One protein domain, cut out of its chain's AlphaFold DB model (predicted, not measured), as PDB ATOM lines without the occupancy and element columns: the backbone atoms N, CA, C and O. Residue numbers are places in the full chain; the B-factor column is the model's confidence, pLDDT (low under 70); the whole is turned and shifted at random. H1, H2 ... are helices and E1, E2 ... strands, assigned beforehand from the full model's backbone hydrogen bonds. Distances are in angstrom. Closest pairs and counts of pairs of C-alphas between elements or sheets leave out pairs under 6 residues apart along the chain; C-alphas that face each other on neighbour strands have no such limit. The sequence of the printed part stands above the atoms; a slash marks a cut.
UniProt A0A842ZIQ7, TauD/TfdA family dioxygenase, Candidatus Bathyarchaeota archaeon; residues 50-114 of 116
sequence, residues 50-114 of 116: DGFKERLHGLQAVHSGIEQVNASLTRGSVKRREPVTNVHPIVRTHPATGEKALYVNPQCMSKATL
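This is residues 50 to 114 of the 116 residues of the protein "TauD/TfdA family dioxygenase" of Candidatus Bathyarchaeota archaeon (UniProt A0A842ZIQ7). A narrow antiparallel sheet of three strands, E2, E1 and E5, makes the middle of a long, thin domain, with the short helix H1 near one end of the long axis and the helix H2 near the other. Beside H1's end of the sheet the backbone turns sharply from E2 into E3, and the small hairpin of E3 and E4 points away from the three-stranded sheet. The printed part has 65 residues, with two named helices and five named strands in the order H1, E1, H2, E2, E3, E4, E5; the class is mixed, helices and strands. The sheets have the orders E2, E1, E5 and E3, E4, both antiparallel throughout. The whole is loose, with a radius of gyration of the C-alphas of 15.0 A, and elongated, spanning 47 by 26 by 15 A.

Start with H1, residues 50 to 56, which a tight link of 3 residues joins to the inner strand E1, residues 60 to 64. H1 is not on the three-stranded sheet. After one more residue, again a tight link, comes H2, residues 66 to 74, also not on that sheet and apart from H1. In both helices every O i to N i+4 pair is within hydrogen-bond range. A short link of 10 residues then brings you back to the edge strand E2, residues 85 to 89, antiparallel to E1 at 153 degrees between their directions. Look for N 61 and O 88 at 2.8 A and N 86 and O 63 at 3.0 A, both within hydrogen-bond range. The closest C-alphas of H2 and E2 are those of Ile 66 and Thr 85, 7.7 A apart. Past a break of 1 residue E2 runs on into E3, residues 91 to 93, at 78 degrees, and the two strands meet only through their link. The closest C-alphas of H1 and E3 are those of Leu 56 and Val 91, at 7.0 A. E3 forms a hairpin with E4, residues 100 to 102, antiparallel at 143 degrees, and here N 101 and O 92 are 2.9 A apart, within hydrogen-bond range. E1 and E3 are apart, but only just, with their closest C-alphas at 8.1 A. The last strand, E5, residues 109 to 113, is the other edge strand, antiparallel to E1 at 156 degrees. Check N 60 and O 113 at 2.8 A and N 62 and O 111 at 2.9 A, both within hydrogen-bond range. E5 is apart from E4, which comes before it.

Find C-alpha 50 at (5.900, 12.425, 20.046), where H1 begins; it runs 9.9 A to C-alpha 56. E1 covers 13.2 A from C-alpha 60 to C-alpha 64. H2 begins at C-alpha 66 at (-9.640, 31.253, -4.469) and runs 12.2 A to C-alpha 74. E2 spans 13.7 A from C-alpha 85 to C-alpha 89. E3 and E4 are shorter, 7.0 A from C-alpha 91 to 93 and 7.1 A from C-alpha 100 to 102. E5 runs 11.5 A from C-alpha 109 and ends at C-alpha 113, at (6.108, 24.321, 4.490).

The two C-alphas farthest apart are those of Asp 50 and Gly 76, at 46.8 A, while the first and last printed C-alphas, Asp 50 and Leu 114, are 18.7 A apart. The printed part runs from 50 to 114 with no cut, out of a full chain of 116 residues, and it has no long link. The mean pLDDT of the printed part is 92.1, and no printed residue is under 70; look at E5 for a mean of 77.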
ATOM      1  N   ASP A  50       5.093  11.243  19.725       97.88
ATOM      2  CA  ASP A  50       5.900  12.425  20.046       97.88
ATOM      3  C   ASP A  50       6.819  12.828  18.889       97.88
ATOM      4  O   ASP A  50       6.845  13.995  18.505       97.88
ATOM      5  N   GLY A  51       7.443  11.858  18.210       98.19
ATOM      6  CA  GLY A  51       8.237  12.138  17.008       98.19
ATOM      7  C   GLY A  51       7.423  12.756  15.862       98.19
ATOM      8  O   GLY A  51       7.951  13.532  15.065       98.19
ATOM      9  N   PHE A  52       6.118  12.470  15.768       97.06
ATOM     10  CA  PHE A  52       5.261  13.133  14.784       97.06
ATOM     11  C   PHE A  52       4.869  14.540  15.244       97.06
ATOM     12  O   PHE A  52       4.902  15.464  14.436       97.06
ATOM     13  N   LYS A  53       4.578  14.740  16.537       97.69
ATOM     14  CA  LYS A  53       4.351  16.079  17.111       97.69
ATOM     15  C   LYS A  53       5.557  16.995  16.879       97.69
ATOM     16  O   LYS A  53       5.366  18.135  16.465       97.69
ATOM     17  N   GLU A  54       6.773  16.484  17.073       96.50
ATOM     18  CA  GLU A  54       8.029  17.183  16.774       96.50
ATOM     19  C   GLU A  54       8.154  17.516  15.289       96.50
ATOM     20  O   GLU A  54       8.446  18.653  14.931       96.50
ATOM     21  N   ARG A  55       7.861  16.557  14.404       95.56
ATOM     22  CA  ARG A  55       7.911  16.784  12.954       95.56
ATOM     23  C   ARG A  55       6.940  17.869  12.481       95.56
ATOM     24  O   ARG A  55       7.239  18.565  11.514       95.56
ATOM     25  N   LEU A  56       5.774  17.983  13.112       95.44
ATOM     26  CA  LEU A  56       4.784  19.011  12.781       95.44
ATOM     27  C   LEU A  56       5.103  20.372  13.411       95.44
ATOM     28  O   LEU A  56       4.519  21.382  13.013       95.44
ATOM     29  N   HIS A  57       6.005  20.415  14.392       91.50
ATOM     30  CA  HIS A  57       6.342  21.637  15.103       91.50
ATOM     31  C   HIS A  57       6.910  22.696  14.148       91.50
ATOM     32  O   HIS A  57       7.839  22.447  13.385       91.50
ATOM     33  N   GLY A  58       6.338  23.900  14.197       93.50
ATOM     34  CA  GLY A  58       6.762  25.033  13.374       93.50
ATOM     35  C   GLY A  58       6.299  24.991  11.917       93.50
ATOM     36  O   GLY A  58       6.424  26.003  11.238       93.50
ATOM     37  N   LEU A  59       5.725  23.885  11.429       96.50
ATOM     38  CA  LEU A  59       5.174  23.846  10.077       96.50
ATOM     39  C   LEU A  59       3.968  24.781   9.944       96.50
ATOM     40  O   LEU A  59       3.121  24.910  10.835       96.50
ATOM     41  N   GLN A  60       3.878  25.405   8.780       95.94
ATOM     42  CA  GLN A  60       2.804  26.296   8.391       95.94
ATOM     43  C   GLN A  60       2.139  25.782   7.122       95.94
ATOM     44  O   GLN A  60       2.764  25.084   6.324       95.94
ATOM     45  N   ALA A  61       0.875  26.127   6.924       95.06
ATOM     46  CA  ALA A  61       0.142  25.819   5.715       95.06
ATOM     47  C   ALA A  61      -0.500  27.066   5.115       95.06
ATOM     48  O   ALA A  61      -0.906  27.985   5.827       95.06
ATOM     49  N   VAL A  62      -0.584  27.080   3.787       95.88
ATOM     50  CA  VAL A  62      -1.288  28.104   3.014       95.88
ATOM     51  C   VAL A  62      -2.760  27.723   2.922       95.88
ATOM     52  O   VAL A  62      -3.084  26.638   2.434       95.88
ATOM     53  N   HIS A  63      -3.637  28.629   3.346       96.00
ATOM     54  CA  HIS A  63      -5.086  28.511   3.245       96.00
ATOM     55  C   HIS A  63      -5.620  29.549   2.251       96.00
ATOM     56  O   HIS A  63      -5.397  30.745   2.431       96.00
ATOM     57  N   SER A  64      -6.327  29.099   1.212       94.88
ATOM     58  CA  SER A  64      -6.816  29.922   0.099       94.88
ATOM     59  C   SER A  64      -8.337  29.848  -0.049       94.88
ATOM     60  O   SER A  64      -8.944  28.778   0.040       94.88
ATOM     61  N   GLY A  65      -8.962  31.005  -0.288       93.56
ATOM     62  CA  GLY A  65     -10.374  31.113  -0.666       93.56
ATOM     63  C   GLY A  65     -10.620  31.104  -2.181       93.56
ATOM     64  O   GLY A  65     -11.777  31.115  -2.608       93.56
ATOM     65  N   ILE A  66      -9.563  31.107  -3.004       93.25
ATOM     66  CA  ILE A  66      -9.640  31.253  -4.469       93.25
ATOM     67  C   ILE A  66     -10.459  30.118  -5.084       93.25
ATOM     68  O   ILE A  66     -11.383  30.360  -5.860       93.25
ATOM     69  N   GLU A  67     -10.170  28.882  -4.696       89.44
ATOM     70  CA  GLU A  67     -10.823  27.674  -5.190       89.44
ATOM     71  C   GLU A  67     -12.318  27.682  -4.848       89.44
ATOM     72  O   GLU A  67     -13.156  27.347  -5.688       89.44
ATOM     73  N   GLN A  68     -12.670  28.142  -3.642       88.06
ATOM     74  CA  GLN A  68     -14.061  28.251  -3.204       88.06
ATOM     75  C   GLN A  68     -14.825  29.321  -4.002       88.06
ATOM     76  O   GLN A  68     -15.962  29.074  -4.418       88.06
ATOM     77  N   VAL A  69     -14.210  30.484  -4.253       91.19
ATOM     78  CA  VAL A  69     -14.800  31.551  -5.080       91.19
ATOM     79  C   VAL A  69     -14.967  31.091  -6.527       91.19
ATOM     80  O   VAL A  69     -16.057  31.239  -7.078       91.19
ATOM     81  N   ASN A  70     -13.946  30.466  -7.116       91.50
ATOM     82  CA  ASN A  70     -14.004  29.938  -8.479       91.50
ATOM     83  C   ASN A  70     -15.119  28.899  -8.620       91.50
ATOM     84  O   ASN A  70     -15.963  29.018  -9.506       91.50
ATOM     85  N   ALA A  71     -15.206  27.944  -7.689       88.38
ATOM     86  CA  ALA A  71     -16.273  26.952  -7.684       88.38
ATOM     87  C   ALA A  71     -17.668  27.589  -7.521       88.38
ATOM     88  O   ALA A  71     -18.649  27.088  -8.072       88.38
ATOM     89  N   SER A  72     -17.778  28.692  -6.771       88.44
ATOM     90  CA  SER A  72     -19.020  29.464  -6.634       88.44
ATOM     91  C   SER A  72     -19.445  30.101  -7.961       88.44
ATOM     92  O   SER A  72     -20.599  29.953  -8.368       88.44
ATOM     93  N   LEU A  73     -18.504  30.739  -8.663       91.50
ATOM     94  CA  LEU A  73     -18.726  31.355  -9.973       91.50
ATOM     95  C   LEU A  73     -19.103  30.316 -11.036       91.50
ATOM     96  O   LEU A  73     -20.058  30.525 -11.779       91.50
ATOM     97  N   THR A  74     -18.432  29.157 -11.065       91.62
ATOM     98  CA  THR A  74     -18.771  28.047 -11.978       91.62
ATOM     99  C   THR A  74     -20.201  27.542 -11.777       91.62
ATOM    100  O   THR A  74     -20.846  27.114 -12.729       91.62
ATOM    101  N   ARG A  75     -20.737  27.622 -10.552       89.62
ATOM    102  CA  ARG A  75     -22.133  27.269 -10.239       89.62
ATOM    103  C   ARG A  75     -23.137  28.394 -10.535       89.62
ATOM    104  O   ARG A  75     -24.291  28.279 -10.133       89.62
ATOM    105  N   GLY A  76     -22.711  29.481 -11.181       91.56
ATOM    106  CA  GLY A  76     -23.557  30.639 -11.480       91.56
ATOM    107  C   GLY A  76     -23.904  31.489 -10.254       91.56
ATOM    108  O   GLY A  76     -24.869  32.249 -10.286       91.56
ATOM    109  N   SER A  77     -23.158  31.348  -9.155       90.56
ATOM    110  CA  SER A  77     -23.303  32.215  -7.985       90.56
ATOM    111  C   SER A  77     -22.425  33.466  -8.112       90.56
ATOM    112  O   SER A  77     -21.670  33.623  -9.068       90.56
ATOM    113  N   VAL A  78     -22.516  34.372  -7.139       89.12
ATOM    114  CA  VAL A  78     -21.805  35.657  -7.160       89.12
ATOM    115  C   VAL A  78     -20.517  35.613  -6.344       89.12
ATOM    116  O   VAL A  78     -20.445  35.007  -5.271       89.12
ATOM    117  N   LYS A  79     -19.503  36.331  -6.825       91.50
ATOM    118  CA  LYS A  79     -18.325  36.690  -6.037       91.50
ATOM    119  C   LYS A  79     -18.698  37.838  -5.099       91.50
ATOM    120  O   LYS A  79     -18.909  38.959  -5.545       91.50
ATOM    121  N   ARG A  80     -18.800  37.548  -3.800       85.94
ATOM    122  CA  ARG A  80     -19.175  38.548  -2.778       85.94
ATOM    123  C   ARG A  80     -18.016  39.454  -2.361       85.94
ATOM    124  O   ARG A  80     -18.256  40.567  -1.914       85.94
ATOM    125  N   ARG A  81     -16.783  38.960  -2.477       89.81
ATOM    126  CA  ARG A  81     -15.542  39.685  -2.188       89.81
ATOM    127  C   ARG A  81     -14.372  39.074  -2.949       89.81
ATOM    128  O   ARG A  81     -14.477  37.948  -3.441       89.81
ATOM    129  N   GLU A  82     -13.261  39.795  -2.997       93.56
ATOM    130  CA  GLU A  82     -11.987  39.240  -3.448       93.56
ATOM    131  C   GLU A  82     -11.541  38.088  -2.528       93.56
ATOM    132  O   GLU A  82     -11.613  38.235  -1.302       93.56
ATOM    133  N   PRO A  83     -11.143  36.924  -3.081       93.56
ATOM    134  CA  PRO A  83     -10.595  35.843  -2.276       93.56
ATOM    135  C   PRO A  83      -9.258  36.269  -1.668       93.56
ATOM    136  O   PRO A  83      -8.480  36.993  -2.287       93.56
ATOM    137  N   VAL A  84      -8.990  35.774  -0.467       95.44
ATOM    138  CA  VAL A  84      -7.732  35.997   0.245       95.44
ATOM    139  C   VAL A  84      -7.009  34.675   0.461       95.44
ATOM    140  O   VAL A  84      -7.620  33.601   0.425       95.44
ATOM    141  N   THR A  85      -5.708  34.788   0.700       95.75
ATOM    142  CA  THR A  85      -4.830  33.674   1.035       95.75
ATOM    143  C   THR A  85      -4.006  34.070   2.247       95.75
ATOM    144  O   THR A  85      -3.374  35.125   2.238       95.75
ATOM    145  N   ASN A  86      -4.004  33.225   3.272       96.44
ATOM    146  CA  ASN A  86      -3.245  33.442   4.499       96.44
ATOM    147  C   ASN A  86      -2.473  32.184   4.889       96.44
ATOM    148  O   ASN A  86      -2.763  31.078   4.429       96.44
ATOM    149  N   VAL A  87      -1.459  32.371   5.727       96.31
ATOM    150  CA  VAL A  87      -0.609  31.292   6.229       96.31
ATOM    151  C   VAL A  87      -0.899  31.086   7.708       96.31
ATOM    152  O   VAL A  87      -0.884  32.042   8.485       96.31
ATOM    153  N   HIS A  88      -1.150  29.840   8.102       96.19
ATOM    154  CA  HIS A  88      -1.447  29.470   9.484       96.19
ATOM    155  C   HIS A  88      -0.551  28.318   9.944       96.19
ATOM    156  O   HIS A  88      -0.185  27.467   9.133       96.19
ATOM    157  N   PRO A  89      -0.187  28.250  11.236       96.69
ATOM    158  CA  PRO A  89       0.524  27.095  11.766       96.69
ATOM    159  C   PRO A  89      -0.374  25.855  11.702       96.69
ATOM    160  O   PRO A  89      -1.556  25.922  12.043       96.69
ATOM    161  N   ILE A  90       0.192  24.709  11.318       96.56
ATOM    162  CA  ILE A  90      -0.576  23.452  11.253       96.56
ATOM    163  C   ILE A  90      -0.850  22.863  12.641       96.56
ATOM    164  O   ILE A  90      -1.715  22.002  12.787       96.56
ATOM    165  N   VAL A  91      -0.116  23.328  13.656       97.31
ATOM    166  CA  VAL A  91      -0.396  23.102  15.076       97.31
ATOM    167  C   VAL A  91      -0.643  24.464  15.714       97.31
ATOM    168  O   VAL A  91       0.285  25.262  15.853       97.31
ATOM    169  N   ARG A  92      -1.887  24.738  16.109       95.44
ATOM    170  CA  ARG A  92      -2.274  25.995  16.768       95.44
ATOM    171  C   ARG A  92      -2.531  25.782  18.253       95.44
ATOM    172  O   ARG A  92      -2.895  24.683  18.656       95.44
ATOM    173  N   THR A  93      -2.404  26.846  19.037       97.06
ATOM    174  CA  THR A  93      -2.797  26.860  20.450       97.06
ATOM    175  C   THR A  93      -4.166  27.518  20.585       97.06
ATOM    176  O   THR A  93      -4.370  28.625  20.087       97.06
ATOM    177  N   HIS A  94      -5.110  26.850  21.241       96.44
ATOM    178  CA  HIS A  94      -6.434  27.395  21.501       96.44
ATOM    179  C   HIS A  94      -6.341  28.539  22.531       96.44
ATOM    180  O   HIS A  94      -5.818  28.325  23.626       96.44
ATOM    181  N   PRO A  95      -6.835  29.755  22.227       95.25
ATOM    182  CA  PRO A  95      -6.534  30.945  23.028       95.25
ATOM    183  C   PRO A  95      -7.153  30.927  24.431       95.25
ATOM    184  O   PRO A  95      -6.616  31.560  25.332       95.25
ATOM    185  N   ALA A  96      -8.264  30.209  24.627       95.88
ATOM    186  CA  ALA A  96      -8.948  30.152  25.920       95.88
ATOM    187  C   ALA A  96      -8.519  28.963  26.798       95.88
ATOM    188  O   ALA A  96      -8.678  29.025  28.012       95.88
ATOM    189  N   THR A  97      -8.001  27.882  26.201       97.19
ATOM    190  CA  THR A  97      -7.689  26.630  26.925       97.19
ATOM    191  C   THR A  97      -6.199  26.307  26.952       97.19
ATOM    192  O   THR A  97      -5.759  25.531  27.791       97.19
ATOM    193  N   GLY A  98      -5.397  26.896  26.060       97.81
ATOM    194  CA  GLY A  98      -3.971  26.588  25.927       97.81
ATOM    195  C   GLY A  98      -3.676  25.260  25.221       97.81
ATOM    196  O   GLY A  98      -2.510  24.925  25.017       97.81
ATOM    197  N   GLU A  99      -4.702  24.513  24.813       98.19
ATOM    198  CA  GLU A  99      -4.548  23.212  24.164       98.19
ATOM    199  C   GLU A  99      -3.992  23.350  22.746       98.19
ATOM    200  O   GLU A  99      -4.313  24.293  22.015       98.19
ATOM    201  N   LYS A 100      -3.171  22.384  22.331       98.12
ATOM    202  CA  LYS A 100      -2.664  22.306  20.960       98.12
ATOM    203  C   LYS A 100      -3.627  21.498  20.094       98.12
ATOM    204  O   LYS A 100      -4.052  20.418  20.484       98.12
ATOM    205  N   ALA A 101      -3.927  22.001  18.902       97.56
ATOM    206  CA  ALA A 101      -4.821  21.352  17.949       97.56
ATOM    207  C   ALA A 101      -4.218  21.319  16.545       97.56
ATOM    208  O   ALA A 101      -3.557  22.275  16.121       97.56
ATOM    209  N   LEU A 102      -4.512  20.252  15.798       97.12
ATOM    210  CA  LEU A 102      -4.242  20.209  14.362       97.12
ATOM    211  C   LEU A 102      -5.123  21.229  13.629       97.12
ATOM    212  O   LEU A 102      -6.332  21.300  13.842       97.12
ATOM    213  N   TYR A 103      -4.527  22.011  12.737       96.06
ATOM    214  CA  TYR A 103      -5.222  23.015  11.938       96.06
ATOM    215  C   TYR A 103      -4.946  22.803  10.453       96.06
ATOM    216  O   TYR A 103      -4.249  23.567   9.794       96.06
ATOM    217  N   VAL A 104      -5.489  21.703   9.939       93.88
ATOM    218  CA  VAL A 104      -5.343  21.268   8.548       93.88
ATOM    219  C   VAL A 104      -6.705  20.859   8.004       93.88
ATOM    220  O   VAL A 104      -7.520  20.286   8.726       93.88
ATOM    221  N   ASN A 105      -6.979  21.163   6.738       90.12
ATOM    222  CA  ASN A 105      -8.169  20.665   6.054       90.12
ATOM    223  C   ASN A 105      -7.980  20.665   4.529       90.12
ATOM    224  O   ASN A 105      -7.396  21.605   3.995       90.12
ATOM    225  N   PRO A 106      -8.508  19.661   3.809       85.38
ATOM    226  CA  PRO A 106      -8.370  19.560   2.356       85.38
ATOM    227  C   PRO A 106      -9.154  20.622   1.570       85.38
ATOM    228  O   PRO A 106      -8.932  20.767   0.374       85.38
ATOM    229  N   GLN A 107     -10.090  21.341   2.198       83.81
ATOM    230  CA  GLN A 107     -10.977  22.264   1.487       83.81
ATOM    231  C   GLN A 107     -10.289  23.576   1.099       83.81
ATOM    232  O   GLN A 107     -10.611  24.146   0.058       83.81
ATOM    233  N   CYS A 108      -9.380  24.071   1.940       82.12
ATOM    234  CA  CYS A 108      -8.734  25.366   1.729       82.12
ATOM    235  C   CYS A 108      -7.204  25.289   1.735       82.12
ATOM    236  O   CYS A 108      -6.562  26.274   1.384       82.12
ATOM    237  N   MET A 109      -6.609  24.164   2.139       85.62
ATOM    238  CA  MET A 109      -5.157  24.027   2.257       85.62
ATOM    239  C   MET A 109      -4.513  23.610   0.928       85.62
ATOM    240  O   MET A 109      -4.910  22.603   0.348       85.62
ATOM    241  N   SER A 110      -3.474  24.326   0.484       76.44
ATOM    242  CA  SER A 110      -2.766  24.012  -0.772       76.44
ATOM    243  C   SER A 110      -1.347  23.466  -0.582       76.44
ATOM    244  O   SER A 110      -0.919  22.594  -1.338       76.44
ATOM    245  N   LYS A 111      -0.598  23.938   0.425       74.88
ATOM    246  CA  LYS A 111       0.775  23.477   0.703       74.88
ATOM    247  C   LYS A 111       1.145  23.674   2.170       74.88
ATOM    248  O   LYS A 111       0.774  24.694   2.744       74.88
ATOM    249  N   ALA A 112       1.909  22.737   2.733       72.62
ATOM    250  CA  ALA A 112       2.547  22.875   4.041       72.62
ATOM    251  C   ALA A 112       4.073  23.009   3.889       72.62
ATOM    252  O   ALA A 112       4.695  22.220   3.175       72.62
ATOM    253  N   THR A 113       4.670  24.010   4.535       76.31
ATOM    254  CA  THR A 113       6.108  24.321   4.490       76.31
ATOM    255  C   THR A 113       6.596  24.845   5.841       76.31
ATOM    256  O   THR A 113       5.801  25.216   6.701       76.31
ATOM    257  N   LEU A 114       7.913  24.883   6.039       71.50
ATOM    258  CA  LEU A 114       8.498  25.671   7.124       71.50
ATOM    259  C   LEU A 114       8.302  27.177   6.847       71.50
ATOM    260  O   LEU A 114       8.154  27.549   5.675       71.50
TER     261      LEU A 114